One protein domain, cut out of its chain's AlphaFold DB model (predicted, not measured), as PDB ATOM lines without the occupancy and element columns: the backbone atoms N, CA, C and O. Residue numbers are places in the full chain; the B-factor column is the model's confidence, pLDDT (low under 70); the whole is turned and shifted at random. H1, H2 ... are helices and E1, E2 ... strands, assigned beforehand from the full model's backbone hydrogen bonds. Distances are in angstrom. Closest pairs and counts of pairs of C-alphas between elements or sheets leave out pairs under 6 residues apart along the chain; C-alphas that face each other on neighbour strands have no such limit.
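AT A GLANCE: This is residues 7 to 108 of the 158 residues of the protein "CRAL-TRIO domain-containing protein" of Folsomia candida (UniProt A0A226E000). Two small lobes are joined by one long helix, H3: at its first end H1 and H2 pack on it and on each other, and towards its other end lies a lobe made of the short strand pair E1 and E2 with the helices H4 and H5. H4 comes near H3 part of the way along it, while H5 lies beyond, farther from the first lobe. The printed part has 102 residues, with five named helices and two named strands in the order H1, H2, H3, E1, H4, H5, E2; the sheet, E1 beside E2, is parallel, and the class is mostly helix. The whole is only just loose, close to compact, with a radius of gyration of the C-alphas of 15.6 A and spans of 46 by 33 by 19 A.

HOW THE PARTS SIT: E1, residues 74 to 76, and E2, residues 102 to 104, are parallel neighbours at 23 degrees; N 76 and O 103 are 2.9 A apart and N 103 and O 74 are 2.8 A apart, both within hydrogen-bond range. With H4, residues 83 to 90, and H5, residues 96 to 100, they form a strand-helix-strand unit, two parallel strands with helices between them along the chain, and its crossover is right-handed. H4 and H5 are apart. H3, residues 45 to 66, is close to H4 but not clearly touching, about perpendicular at 76 degrees; their closest C-alphas, of Leu 57 and Leu 90, are 6.7 A apart. H3 is apart from H5, but only just, at 8.2 A. With residues 45 to 52 alone H3 touches H2, residues 31 to 40, about perpendicular at 89 degrees; their closest C-alphas, of Phe 37 and Ile 48, are 5.8 A apart. With residues 45 to 49 alone it touches H1, residues 7 to 18, at a steep tilt of 63 degrees, the same way; their closest C-alphas, of Val 15 and Leu 45, are 6.6 A apart. H1, with residues 8 to 12 alone, touches H2, about perpendicular at 82 degrees; their closest C-alphas, of Ile 12 and Leu 34, are 6.4 A apart. In H1, H4 and H5 every O i to N i+4 pair is within hydrogen-bond range; H2 has 4 of 6 and H3 16 of 18.

IN THESE COORDINATES: H3 is 31.0 A long, from C-alpha 45 at (159.531, -48.780, 210.214) to C-alpha 66 at (142.502, -49.611, 184.359), with a kink of 33 degrees near residue 53. H1 begins at C-alpha 7, (155.274, -46.883, 222.019), and is 17.0 A long; H2 is 14.2 A and H4 10.2 A. H5 is 6.1 A, E1 6.6 A and E2 6.8 A, the last ending at C-alpha 104, (146.483, -26.541, 188.366).

THE WHOLE: The two C-alphas farthest apart, of His 7 and Arg 72, are 46.0 A apart. The printed part has no cut. The link from H1 to H2, 12 residues, is long. The mean pLDDT of the printed part is 75.1, and 34 residues are under 70, among them residues 55 to 73 and 78 to 86.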
ATOM      1  N   HIS A   7     154.327 -46.277 222.954       92.12
ATOM      2  CA  HIS A   7     155.274 -46.883 222.019       92.12
ATOM      3  C   HIS A   7     154.900 -46.601 220.556       92.12
ATOM      4  O   HIS A   7     155.739 -46.203 219.754       92.12
ATOM      5  N   GLU A   8     153.612 -46.700 220.211       90.38
ATOM      6  CA  GLU A   8     153.138 -46.353 218.866       90.38
ATOM      7  C   GLU A   8     153.403 -44.873 218.538       90.38
ATOM      8  O   GLU A   8     153.656 -44.538 217.384       90.38
ATOM      9  N   LEU A   9     153.357 -43.975 219.530       93.00
ATOM     10  CA  LEU A   9     153.677 -42.556 219.340       93.00
ATOM     11  C   LEU A   9     155.161 -42.310 219.043       93.00
ATOM     12  O   LEU A   9     155.461 -41.419 218.249       93.00
ATOM     13  N   GLU A  10     156.058 -43.091 219.644       94.12
ATOM     14  CA  GLU A  10     157.500 -43.046 219.375       94.12
ATOM     15  C   GLU A  10     157.790 -43.448 217.924       94.12
ATOM     16  O   GLU A  10     158.358 -42.662 217.164       94.12
ATOM     17  N   ILE A  11     157.239 -44.585 217.485       92.19
ATOM     18  CA  ILE A  11     157.346 -45.062 216.096       92.19
ATOM     19  C   ILE A  11     156.755 -44.042 215.115       92.19
ATOM     20  O   ILE A  11     157.323 -43.781 214.056       92.19
ATOM     21  N   ILE A  12     155.610 -43.436 215.448       92.19
ATOM     22  CA  ILE A  12     155.015 -42.368 214.630       92.19
ATOM     23  C   ILE A  12     155.970 -41.174 214.503       92.19
ATOM     24  O   ILE A  12     156.022 -40.564 213.435       92.19
ATOM     25  N   GLY A  13     156.710 -40.834 215.561       93.06
ATOM     26  CA  GLY A  13     157.752 -39.808 215.537       93.06
ATOM     27  C   GLY A  13     158.841 -40.124 214.514       93.06
ATOM     28  O   GLY A  13     159.097 -39.311 213.628       93.06
ATOM     29  N   GLU A  14     159.397 -41.331 214.560       93.69
ATOM     30  CA  GLU A  14     160.441 -41.758 213.622       93.69
ATOM     31  C   GLU A  14     159.934 -41.840 212.172       93.69
ATOM     32  O   GLU A  14     160.603 -41.406 211.233       93.69
ATOM     33  N   VAL A  15     158.710 -42.339 211.968       90.50
ATOM     34  CA  VAL A  15     158.074 -42.373 210.644       90.50
ATOM     35  C   VAL A  15     157.915 -40.960 210.086       90.50
ATOM     36  O   VAL A  15     158.181 -40.753 208.905       90.50
ATOM     37  N   ARG A  16     157.519 -39.980 210.914       90.44
ATOM     38  CA  ARG A  16     157.403 -38.569 210.501       90.44
ATOM     39  C   ARG A  16     158.739 -37.989 210.055       90.44
ATOM     40  O   ARG A  16     158.755 -37.253 209.074       90.44
ATOM     41  N   GLU A  17     159.831 -38.318 210.741       91.50
ATOM     42  CA  GLU A  17     161.167 -37.890 210.321       91.50
ATOM     43  C   GLU A  17     161.554 -38.508 208.975       91.50
ATOM     44  O   GLU A  17     161.968 -37.786 208.064       91.50
ATOM     45  N   ARG A  18     161.337 -39.816 208.800       88.88
ATOM     46  CA  ARG A  18     161.671 -40.532 207.558       88.88
ATOM     47  C   ARG A  18     160.882 -40.060 206.344       88.88
ATOM     48  O   ARG A  18     161.423 -40.021 205.246       88.88
ATOM     49  N   ILE A  19     159.618 -39.683 206.539       84.69
ATOM     50  CA  ILE A  19     158.755 -39.155 205.472       84.69
ATOM     51  C   ILE A  19     158.740 -37.622 205.420       84.69
ATOM     52  O   ILE A  19     157.907 -37.039 204.724       84.69
ATOM     53  N   SER A  20     159.619 -36.941 206.159       82.81
ATOM     54  CA  SER A  20     159.653 -35.472 206.206       82.81
ATOM     55  C   SER A  20     159.952 -34.845 204.839       82.81
ATOM     56  O   SER A  20     159.456 -33.760 204.527       82.81
ATOM     57  N   ASP A  21     160.680 -35.556 203.974       78.12
ATOM     58  CA  ASP A  21     160.919 -35.194 202.575       78.12
ATOM     59  C   ASP A  21     159.620 -35.148 201.755       78.12
ATOM     60  O   ASP A  21     159.487 -34.310 200.858       78.12
ATOM     61  N   LEU A  22     158.636 -35.986 202.110       70.00
ATOM     62  CA  LEU A  22     157.285 -35.974 201.548       70.00
ATOM     63  C   LEU A  22     156.465 -34.775 202.015       70.00
ATOM     64  O   LEU A  22     155.334 -34.656 201.551       70.00
ATOM     65  N   ARG A  23     156.991 -33.941 202.933       65.88
ATOM     66  CA  ARG A  23     156.473 -32.632 203.383       65.88
ATOM     67  C   ARG A  23     154.932 -32.586 203.533       65.88
ATOM     68  O   ARG A  23     154.291 -31.598 203.181       65.88
ATOM     69  N   LEU A  24     154.335 -33.676 204.023       69.19
ATOM     70  CA  LEU A  24     152.883 -33.868 204.121       69.19
ATOM     71  C   LEU A  24     152.241 -32.817 205.037       69.19
ATOM     72  O   LEU A  24     152.894 -32.303 205.941       69.19
ATOM     73  N   SER A  25     150.953 -32.511 204.832       67.88
ATOM     74  CA  SER A  25     150.263 -31.558 205.711       67.88
ATOM     75  C   SER A  25     150.079 -32.117 207.125       67.88
ATOM     76  O   SER A  25     149.939 -33.330 207.320       67.88
ATOM     77  N   ASP A  26     150.006 -31.217 208.108       70.44
ATOM     78  CA  ASP A  26     149.846 -31.564 209.526       70.44
ATOM     79  C   ASP A  26     148.614 -32.427 209.803       70.44
ATOM     80  O   ASP A  26     148.600 -33.194 210.766       70.44
ATOM     81  N   GLU A  27     147.585 -32.335 208.956       71.44
ATOM     82  CA  GLU A  27     146.406 -33.194 209.014       71.44
ATOM     83  C   GLU A  27     146.762 -34.664 208.754       71.44
ATOM     84  O   GLU A  27     146.375 -35.542 209.530       71.44
ATOM     85  N   TYR A  28     147.536 -34.958 207.706       68.62
ATOM     86  CA  TYR A  28     147.971 -36.324 207.390       68.62
ATOM     87  C   TYR A  28     148.976 -36.852 208.408       68.62
ATOM     88  O   TYR A  28     148.952 -38.041 208.731       68.62
ATOM     89  N   LEU A  29     149.808 -35.966 208.956       76.81
ATOM     90  CA  LEU A  29     150.801 -36.317 209.962       76.81
ATOM     91  C   LEU A  29     150.190 -36.563 211.346       76.81
ATOM     92  O   LEU A  29     150.904 -37.022 212.236       76.81
ATOM     93  N   GLN A  30     148.893 -36.302 211.567       82.06
ATOM     94  CA  GLN A  30     148.250 -36.540 212.862       82.06
ATOM     95  C   GLN A  30     148.421 -37.998 213.328       82.06
ATOM     96  O   GLN A  30     148.230 -38.923 212.532       82.06
ATOM     97  N   PRO A  31     148.667 -38.255 214.629       86.12
ATOM     98  CA  PRO A  31     148.879 -39.616 215.128       86.12
ATOM     99  C   PRO A  31     147.707 -40.559 214.826       86.12
ATOM    100  O   PRO A  31     147.909 -41.721 214.484       86.12
ATOM    101  N   LYS A  32     146.471 -40.033 214.850       82.31
ATOM    102  CA  LYS A  32     145.245 -40.769 214.487       82.31
ATOM    103  C   LYS A  32     145.274 -41.348 213.064       82.31
ATOM    104  O   LYS A  32     144.611 -42.346 212.804       82.31
ATOM    105  N   ASN A  33     146.023 -40.716 212.160       78.50
ATOM    106  CA  ASN A  33     146.133 -41.103 210.759       78.50
ATOM    107  C   ASN A  33     147.335 -42.014 210.514       78.50
ATOM    108  O   ASN A  33     147.233 -42.915 209.688       78.50
ATOM    109  N   LEU A  34     148.442 -41.825 211.237       82.56
ATOM    110  CA  LEU A  34     149.657 -42.628 211.065       82.56
ATOM    111  C   LEU A  34     149.605 -43.975 211.801       82.56
ATOM    112  O   LEU A  34     150.131 -44.966 211.297       82.56
ATOM    113  N   VAL A  35     148.880 -44.058 212.923       87.31
ATOM    114  CA  VAL A  35     148.771 -45.291 213.728       87.31
ATOM    115  C   VAL A  35     148.217 -46.486 212.942       87.31
ATOM    116  O   VAL A  35     148.568 -47.630 213.213       87.31
ATOM    117  N   ARG A  36     147.389 -46.247 211.912       81.75
ATOM    118  CA  ARG A  36     146.874 -47.323 211.048       81.75
ATOM    119  C   ARG A  36     147.988 -48.020 210.268       81.75
ATOM    120  O   ARG A  36     147.916 -49.226 210.074       81.75
ATOM    121  N   PHE A  37     149.012 -47.274 209.851       80.38
ATOM    122  CA  PHE A  37     150.145 -47.830 209.117       80.38
ATOM    123  C   PHE A  37     151.067 -48.602 210.059       80.38
ATOM    124  O   PHE A  37     151.485 -49.701 209.709       80.38
ATOM    125  N   VAL A  38     151.288 -48.072 211.268       85.44
ATOM    126  CA  VAL A  38     152.061 -48.735 212.332       85.44
ATOM    127  C   VAL A  38     151.462 -50.102 212.673       85.44
ATOM    128  O   VAL A  38     152.145 -51.121 212.577       85.44
ATOM    129  N   ARG A  39     150.153 -50.148 212.951       85.62
ATOM    130  CA  ARG A  39     149.433 -51.394 213.270       85.62
ATOM    131  C   ARG A  39     149.388 -52.373 212.102       85.62
ATOM    132  O   ARG A  39     149.550 -53.569 212.296       85.62
ATOM    133  N   ALA A  40     149.194 -51.880 210.880       81.06
ATOM    134  CA  ALA A  40     149.122 -52.727 209.689       81.06
ATOM    135  C   ALA A  40     150.477 -53.323 209.263       81.06
ATOM    136  O   ALA A  40     150.517 -54.133 208.334       81.06
ATOM    137  N   ARG A  41     151.585 -52.904 209.883       86.06
ATOM    138  CA  ARG A  41     152.946 -53.360 209.563       86.06
ATOM    139  C   ARG A  41     153.698 -53.899 210.770       86.06
ATOM    140  O   ARG A  41     154.919 -53.995 210.719       86.06
ATOM    141  N   ASN A  42     152.968 -54.278 211.823       86.25
ATOM    142  CA  ASN A  42     153.539 -54.816 213.055       86.25
ATOM    143  C   ASN A  42     154.728 -53.971 213.535       86.25
ATOM    144  O   ASN A  42     155.789 -54.518 213.821       86.25
ATOM    145  N   GLU A  43     154.570 -52.641 213.523       86.25
ATOM    146  CA  GLU A  43     155.560 -51.697 214.064       86.25
ATOM    147  C   GLU A  43     156.907 -51.644 213.301       86.25
ATOM    148  O   GLU A  43     157.842 -50.976 213.732       86.25
ATOM    149  N   GLN A  44     157.009 -52.257 212.114       89.81
ATOM    150  CA  GLN A  44     158.238 -52.242 211.308       89.81
ATOM    151  C   GLN A  44     158.382 -50.961 210.476       89.81
ATOM    152  O   GLN A  44     157.691 -50.788 209.468       89.81
ATOM    153  N   LEU A  45     159.326 -50.090 210.848       87.00
ATOM    154  CA  LEU A  45     159.531 -48.780 210.214       87.00
ATOM    155  C   LEU A  45     159.714 -48.828 208.696       87.00
ATOM    156  O   LEU A  45     159.038 -48.084 207.987       87.00
ATOM    157  N   ASP A  46     160.590 -49.701 208.197       87.88
ATOM    158  CA  ASP A  46     160.895 -49.764 206.762       87.88
ATOM    159  C   ASP A  46     159.644 -50.117 205.951       87.88
ATOM    160  O   ASP A  46     159.369 -49.519 204.914       87.88
ATOM    161  N   GLN A  47     158.818 -51.033 206.466       85.25
ATOM    162  CA  GLN A  47     157.576 -51.430 205.809       85.25
ATOM    163  C   GLN A  47     156.482 -50.358 205.905       85.25
ATOM    164  O   GLN A  47     155.627 -50.268 205.019       85.25
ATOM    165  N   ILE A  48     156.477 -49.566 206.981       85.06
ATOM    166  CA  ILE A  48     155.564 -48.432 207.157       85.06
ATOM    167  C   ILE A  48     155.904 -47.341 206.144       85.06
ATOM    168  O   ILE A  48     155.017 -46.886 205.420       85.06
ATOM    169  N   GLU A  49     157.178 -46.961 206.059       85.31
ATOM    170  CA  GLU A  49     157.670 -45.987 205.089       85.31
ATOM    171  C   GLU A  49     157.387 -46.451 203.657       85.31
ATOM    172  O   GLU A  49     156.795 -45.710 202.866       85.31
ATOM    173  N   ASP A  50     157.721 -47.704 203.346       83.25
ATOM    174  CA  ASP A  50     157.441 -48.297 202.045       83.25
ATOM    175  C   ASP A  50     155.949 -48.301 201.728       83.25
ATOM    176  O   ASP A  50     155.568 -48.003 200.601       83.25
ATOM    177  N   MET A  51     155.077 -48.604 202.692       79.00
ATOM    178  CA  MET A  51     153.634 -48.567 202.466       79.00
ATOM    179  C   MET A  51     153.133 -47.143 202.218       79.00
ATOM    180  O   MET A  51     152.277 -46.949 201.357       79.00
ATOM    181  N   ILE A  52     153.650 -46.148 202.935       79.12
ATOM    182  CA  ILE A  52     153.269 -44.748 202.726       79.12
ATOM    183  C   ILE A  52     153.724 -44.288 201.337       79.12
ATOM    184  O   ILE A  52     152.927 -43.732 200.584       79.12
ATOM    185  N   ARG A  53     154.973 -44.577 200.954       78.38
ATOM    186  CA  ARG A  53     155.525 -44.178 199.654       78.38
ATOM    187  C   ARG A  53     154.893 -44.959 198.504       78.38
ATOM    188  O   ARG A  53     154.416 -44.366 197.545       78.38
ATOM    189  N   LYS A  54     154.860 -46.289 198.582       73.50
ATOM    190  CA  LYS A  54     154.403 -47.169 197.494       73.50
ATOM    191  C   LYS A  54     152.886 -47.306 197.443       73.50
ATOM    192  O   LYS A  54     152.361 -47.537 196.364       73.50
ATOM    193  N   GLY A  55     152.170 -47.154 198.556       69.25
ATOM    194  CA  GLY A  55     150.714 -47.317 198.612       69.25
ATOM    195  C   GLY A  55     149.974 -46.307 197.738       69.25
ATOM    196  O   GLY A  55     149.170 -46.701 196.897       69.25
ATOM    197  N   PHE A  56     150.307 -45.018 197.861       63.50
ATOM    198  CA  PHE A  56     149.735 -43.975 197.002       63.50
ATOM    199  C   PHE A  56     150.113 -44.167 195.531       63.50
ATOM    200  O   PHE A  56     149.262 -44.051 194.653       63.50
ATOM    201  N   LEU A  57     151.374 -44.514 195.266       62.25
ATOM    202  CA  LEU A  57     151.877 -44.728 193.910       62.25
ATOM    203  C   LEU A  57     151.227 -45.950 193.243       62.25
ATOM    204  O   LEU A  57     150.853 -45.881 192.080       62.25
ATOM    205  N   ASN A  58     151.049 -47.054 193.969       57.62
ATOM    206  CA  ASN A  58     150.414 -48.266 193.454       57.62
ATOM    207  C   ASN A  58     148.911 -48.083 193.251       57.62
ATOM    208  O   ASN A  58     148.389 -48.539 192.240       57.62
ATOM    209  N   MET A  59     148.226 -47.382 194.158       60.41
ATOM    210  CA  MET A  59     146.823 -47.014 193.960       60.41
ATOM    211  C   MET A  59     146.652 -46.205 192.667       60.41
ATOM    212  O   MET A  59     145.766 -46.498 191.868       60.41
ATOM    213  N   PHE A  60     147.539 -45.237 192.424       63.84
ATOM    214  CA  PHE A  60     147.494 -44.423 191.213       63.84
ATOM    215  C   PHE A  60     147.862 -45.219 189.950       63.84
ATOM    216  O   PHE A  60     147.209 -45.055 188.928       63.84
ATOM    217  N   LYS A  61     148.838 -46.137 190.023       56.88
ATOM    218  CA  LYS A  61     149.167 -47.071 188.926       56.88
ATOM    219  C   LYS A  61     147.987 -47.953 188.539       56.88
ATOM    220  O   LYS A  61     147.724 -48.135 187.360       56.88
ATOM    221  N   VAL A  62     147.287 -48.514 189.525       58.06
ATOM    222  CA  VAL A  62     146.095 -49.338 189.283       58.06
ATOM    223  C   VAL A  62     144.992 -48.484 188.662       58.06
ATOM    224  O   VAL A  62     144.341 -48.933 187.725       58.06
ATOM    225  N   PHE A  63     144.804 -47.250 189.130       61.00
ATOM    226  CA  PHE A  63     143.853 -46.325 188.519       61.00
ATOM    227  C   PHE A  63     144.205 -46.025 187.053       61.00
ATOM    228  O   PHE A  63     143.360 -46.180 186.182       61.00
ATOM    229  N   GLU A  64     145.453 -45.670 186.757       59.06
ATOM    230  CA  GLU A  64     145.882 -45.341 185.396       59.06
ATOM    231  C   GLU A  64     145.845 -46.554 184.448       59.06
ATOM    232  O   GLU A  64     145.372 -46.439 183.322       59.06
ATOM    233  N   ALA A  65     146.276 -47.733 184.907       59.84
ATOM    234  CA  ALA A  65     146.289 -48.950 184.095       59.84
ATOM    235  C   ALA A  65     144.880 -49.449 183.736       59.84
ATOM    236  O   ALA A  65     144.695 -50.044 182.676       59.84
ATOM    237  N   ASN A  66     143.890 -49.214 184.606       54.56
ATOM    238  CA  ASN A  66     142.502 -49.611 184.359       54.56
ATOM    239  C   ASN A  66     141.668 -48.507 183.684       54.56
ATOM    240  O   ASN A  66     140.667 -48.821 183.047       54.56
ATOM    241  N   TYR A  67     142.076 -47.235 183.784       59.94
ATOM    242  CA  TYR A  67     141.341 -46.079 183.245       59.94
ATOM    243  C   TYR A  67     142.229 -45.108 182.440       59.94
ATOM    244  O   TYR A  67     142.186 -43.899 182.696       59.94
ATOM    245  N   PRO A  68     143.009 -45.578 181.445       54.72
ATOM    246  CA  PRO A  68     143.972 -44.729 180.733       54.72
ATOM    247  C   PRO A  68     143.308 -43.554 179.990       54.72
ATOM    248  O   PRO A  68     143.884 -42.469 179.892       54.72
ATOM    249  N   ASP A  69     142.060 -43.726 179.533       58.72
ATOM    250  CA  ASP A  69     141.341 -42.741 178.711       58.72
ATOM    251  C   ASP A  69     140.052 -42.185 179.326       58.72
ATOM    252  O   ASP A  69     139.436 -41.279 178.765       58.72
ATOM    253  N   THR A  70     139.649 -42.666 180.501       59.19
ATOM    254  CA  THR A  70     138.370 -42.278 181.118       59.19
ATOM    255  C   THR A  70     138.433 -40.889 181.747       59.19
ATOM    256  O   THR A  70     137.426 -40.181 181.817       59.19
ATOM    257  N   LEU A  71     139.624 -40.449 182.169       65.88
ATOM    258  CA  LEU A  71     139.802 -39.095 182.672       65.88
ATOM    259  C   LEU A  71     139.606 -38.098 181.519       65.88
ATOM    260  O   LEU A  71     140.384 -38.090 180.567       65.88
ATOM    261  N   ARG A  72     138.572 -37.250 181.592       67.25
ATOM    262  CA  ARG A  72     138.358 -36.152 180.631       67.25
ATOM    263  C   ARG A  72     139.165 -34.914 181.023       67.25
ATOM    264  O   ARG A  72     139.863 -34.348 180.189       67.25
ATOM    265  N   SER A  73     139.080 -34.497 182.284       68.25
ATOM    266  CA  SER A  73     139.874 -33.404 182.861       68.25
ATOM    267  C   SER A  73     139.889 -33.522 184.385       68.25
ATOM    268  O   SER A  73     138.888 -33.924 184.977       68.25
ATOM    269  N   ALA A  74     141.001 -33.154 185.017       74.56
ATOM    270  CA  ALA A  74     141.141 -33.075 186.468       74.56
ATOM    271  C   ALA A  74     141.610 -31.677 186.872       74.56
ATOM    272  O   ALA A  74     142.602 -31.170 186.351       74.56
ATOM    273  N   PHE A  75     140.908 -31.069 187.826       74.50
ATOM    274  CA  PHE A  75     141.243 -29.752 188.351       74.50
ATOM    275  C   PHE A  75     141.795 -29.875 189.761       74.50
ATOM    276  O   PHE A  75     141.124 -30.389 190.656       74.50
ATOM    277  N   ILE A  76     143.012 -29.380 189.953       76.94
ATOM    278  CA  ILE A  76     143.642 -29.286 191.264       76.94
ATOM    279  C   ILE A  76     143.535 -27.839 191.714       76.94
ATOM    280  O   ILE A  76     143.956 -26.913 191.022       76.94
ATOM    281  N   ILE A  77     142.870 -27.675 192.847       76.00
ATOM    282  CA  ILE A  77     142.300 -26.429 193.342       76.00
ATOM    283  C   ILE A  77     142.730 -26.255 194.788       76.00
ATOM    284  O   ILE A  77     142.705 -27.218 195.555       76.00
ATOM    285  N   ASN A  78     143.112 -25.037 195.161       65.81
ATOM    286  CA  ASN A  78     143.692 -24.753 196.468       65.81
ATOM    287  C   ASN A  78     144.844 -25.723 196.800       65.81
ATOM    288  O   ASN A  78     144.858 -26.357 197.860       65.81
ATOM    289  N   GLU A  79     145.773 -25.914 195.859       63.59
ATOM    290  CA  GLU A  79     146.896 -26.808 196.083       63.59
ATOM    291  C   GLU A  79     147.737 -26.316 197.261       63.59
ATOM    292  O   GLU A  79     148.146 -25.159 197.355       63.59
ATOM    293  N   MET A  80     148.003 -27.226 198.192       58.69
ATOM    294  CA  MET A  80     148.944 -26.946 199.264       58.69
ATOM    295  C   MET A  80     150.368 -26.902 198.688       58.69
ATOM    296  O   MET A  80     150.657 -27.635 197.741       58.69
ATOM    297  N   PRO A  81     151.312 -26.169 199.309       56.19
ATOM    298  CA  PRO A  81     152.709 -26.106 198.861       56.19
ATOM    299  C   PRO A  81     153.389 -27.475 198.715       56.19
ATOM    300  O   PRO A  81     154.372 -27.613 197.987       56.19
ATOM    301  N   ILE A  82     152.858 -28.507 199.383       58.09
ATOM    302  CA  ILE A  82     153.347 -29.873 199.243       58.09
ATOM    303  C   ILE A  82     153.059 -30.523 197.880       58.09
ATOM    304  O   ILE A  82     153.708 -31.488 197.465       58.09
ATOM    305  N   PHE A  83     152.101 -29.996 197.133       64.81
ATOM    306  CA  PHE A  83     151.635 -30.666 195.934       64.81
ATOM    307  C   PHE A  83     152.734 -30.802 194.868       64.81
ATOM    308  O   PHE A  83     152.775 -31.805 194.166       64.81
ATOM    309  N   GLY A  84     153.704 -29.883 194.814       67.25
ATOM    310  CA  GLY A  84     154.854 -29.993 193.909       67.25
ATOM    311  C   GLY A  84     155.739 -31.225 194.164       67.25
ATOM    312  O   GLY A  84     156.162 -31.889 193.217       67.25
ATOM    313  N   THR A  85     155.990 -31.582 195.429       63.25
ATOM    314  CA  THR A  85     156.770 -32.787 195.768       63.25
ATOM    315  C   THR A  85     155.986 -34.049 195.442       63.25
ATOM    316  O   THR A  85     156.532 -34.975 194.845       63.25
ATOM    317  N   PHE A  86     154.701 -34.069 195.798       67.88
ATOM    318  CA  PHE A  86     153.808 -35.176 195.477       67.88
ATOM    319  C   PHE A  86     153.707 -35.393 193.961       67.88
ATOM    320  O   PHE A  86     153.876 -36.509 193.477       67.88
ATOM    321  N   TRP A  87     153.549 -34.311 193.196       72.94
ATOM    322  CA  TRP A  87     153.505 -34.344 191.737       72.94
ATOM    323  C   TRP A  87     154.800 -34.876 191.126       72.94
ATOM    324  O   TRP A  87     154.762 -35.686 190.206       72.94
ATOM    325  N   ARG A  88     155.959 -34.502 191.677       73.31
ATOM    326  CA  ARG A  88     157.260 -35.032 191.245       73.31
ATOM    327  C   ARG A  88     157.385 -36.544 191.460       73.31
ATOM    328  O   ARG A  88     158.019 -37.203 190.641       73.31
ATOM    329  N   LEU A  89     156.792 -37.084 192.525       68.69
ATOM    330  CA  LEU A  89     156.760 -38.528 192.790       68.69
ATOM    331  C   LEU A  89     155.770 -39.266 191.883       68.69
ATOM    332  O   LEU A  89     156.035 -40.401 191.497       68.69
ATOM    333  N   LEU A  90     154.655 -38.623 191.529       70.06
ATOM    334  CA  LEU A  90     153.662 -39.189 190.619       70.06
ATOM    335  C   LEU A  90     154.073 -39.115 189.148       70.06
ATOM    336  O   LEU A  90     153.727 -40.006 188.383       70.06
ATOM    337  N   ARG A  91     154.826 -38.094 188.734       75.62
ATOM    338  CA  ARG A  91     155.179 -37.850 187.326       75.62
ATOM    339  C   ARG A  91     155.707 -39.078 186.563       75.62
ATOM    340  O   ARG A  91     155.266 -39.258 185.440       75.62
ATOM    341  N   PRO A  92     156.596 -39.934 187.110       72.50
ATOM    342  CA  PRO A  92     157.098 -41.115 186.395       72.50
ATOM    343  C   PRO A  92     156.037 -42.197 186.146       72.50
ATOM    344  O   PRO A  92     156.297 -43.154 185.426       72.50
ATOM    345  N   ILE A  93     154.889 -42.085 186.810       68.19
ATOM    346  CA  ILE A  93     153.772 -43.024 186.745       68.19
ATOM    347  C   ILE A  93     152.676 -42.487 185.829       68.19
ATOM    348  O   ILE A  93     151.943 -43.272 185.269       68.19
ATOM    349  N   ILE A  94     152.557 -41.169 185.676       71.19
ATOM    350  CA  ILE A  94     151.493 -40.543 184.892       71.19
ATOM    351  C   ILE A  94     151.927 -40.466 183.424       71.19
ATOM    352  O   ILE A  94     152.917 -39.810 183.106       71.19
ATOM    353  N   SER A  95     151.154 -41.068 182.524       72.69
ATOM    354  CA  SER A  95     151.278 -40.881 181.074       72.69
ATOM    355  C   SER A  95     151.123 -39.418 180.654       72.69
ATOM    356  O   SER A  95     150.353 -38.652 181.240       72.69
ATOM    357  N   ASP A  96     151.780 -39.030 179.559       78.50
ATOM    358  CA  ASP A  96     151.695 -37.665 179.016       78.50
ATOM    359  C   ASP A  96     150.248 -37.239 178.707       78.50
ATOM    360  O   ASP A  96     149.878 -36.080 178.896       78.50
ATOM    361  N   VAL A  97     149.396 -38.192 178.303       73.94
ATOM    362  CA  VAL A  97     147.963 -37.972 178.056       73.94
ATOM    363  C   VAL A  97     147.232 -37.589 179.345       73.94
ATOM    364  O   VAL A  97     146.489 -36.608 179.364       73.94
ATOM    365  N   THR A  98     147.458 -38.322 180.436       73.00
ATOM    366  CA  THR A  98     146.854 -38.025 181.744       73.00
ATOM    367  C   THR A  98     147.398 -36.717 182.310       73.00
ATOM    368  O   THR A  98     146.638 -35.909 182.844       73.00
ATOM    369  N   HIS A  99     148.692 -36.453 182.122       78.56
ATOM    370  CA  HIS A  99     149.321 -35.194 182.508       78.56
ATOM    371  C   HIS A  99     148.682 -33.996 181.788       78.56
ATOM    372  O   HIS A  99     148.376 -32.992 182.426       78.56
ATOM    373  N   ALA A 100     148.428 -34.100 180.480       80.75
ATOM    374  CA  ALA A 100     147.796 -33.034 179.697       80.75
ATOM    375  C   ALA A 100     146.351 -32.721 180.134       80.75
ATOM    376  O   ALA A 100     145.853 -31.623 179.890       80.75
ATOM    377  N   LYS A 101     145.680 -33.669 180.797       76.44
ATOM    378  CA  LYS A 101     144.307 -33.530 181.306       76.44
ATOM    379  C   LYS A 101     144.243 -32.910 182.708       76.44
ATOM    380  O   LYS A 101     143.146 -32.610 183.182       76.44
ATOM    381  N   ILE A 102     145.381 -32.730 183.380       78.81
ATOM    382  CA  ILE A 102     145.459 -32.203 184.748       78.81
ATOM    383  C   ILE A 102     145.784 -30.708 184.705       78.81
ATOM    384  O   ILE A 102     146.783 -30.284 184.131       78.81
ATOM    385  N   SER A 103     144.926 -29.899 185.322       74.88
ATOM    386  CA  SER A 103     145.046 -28.442 185.376       74.88
ATOM    387  C   SER A 103     145.166 -27.956 186.817       74.88
ATOM    388  O   SER A 103     144.313 -28.246 187.658       74.88
ATOM    389  N   PHE A 104     146.217 -27.183 187.081       78.38
ATOM    390  CA  PHE A 104     146.483 -26.541 188.366       78.38
ATOM    391  C   PHE A 104     145.899 -25.134 188.354       78.38
ATOM    392  O   PHE A 104     146.326 -24.301 187.555       78.38
ATOM    393  N   LEU A 105     144.900 -24.885 189.197       73.75
ATOM    394  CA  LEU A 105     144.114 -23.649 189.165       73.75
ATOM    395  C   LEU A 105     144.362 -22.726 190.362       73.75
ATOM    396  O   LEU A 105     143.797 -21.633 190.402       73.75
ATOM    397  N   GLY A 106     145.218 -23.108 191.311       71.25
ATOM    398  CA  GLY A 106     145.585 -22.228 192.412       71.25
ATOM    399  C   GLY A 106     144.462 -22.026 193.423       71.25
ATOM    400  O   GLY A 106     143.491 -22.784 193.510       71.25
ATOM    401  N   SER A 107     144.591 -20.946 194.190       75.94
ATOM    402  CA  SER A 107     143.618 -20.499 195.191       75.94
ATOM    403  C   SER A 107     142.604 -19.472 194.661       75.94
ATOM    404  O   SER A 107     141.733 -19.034 195.417       75.94
ATOM    405  N   ASP A 108     142.685 -19.074 193.386       79.56
ATOM    406  CA  ASP A 108     141.784 -18.067 192.816       79.56
ATOM    407  C   ASP A 108     140.378 -18.637 192.617       79.56
ATOM    408  O   ASP A 108     140.119 -19.439 191.709       79.56
TER     409      ASP A 108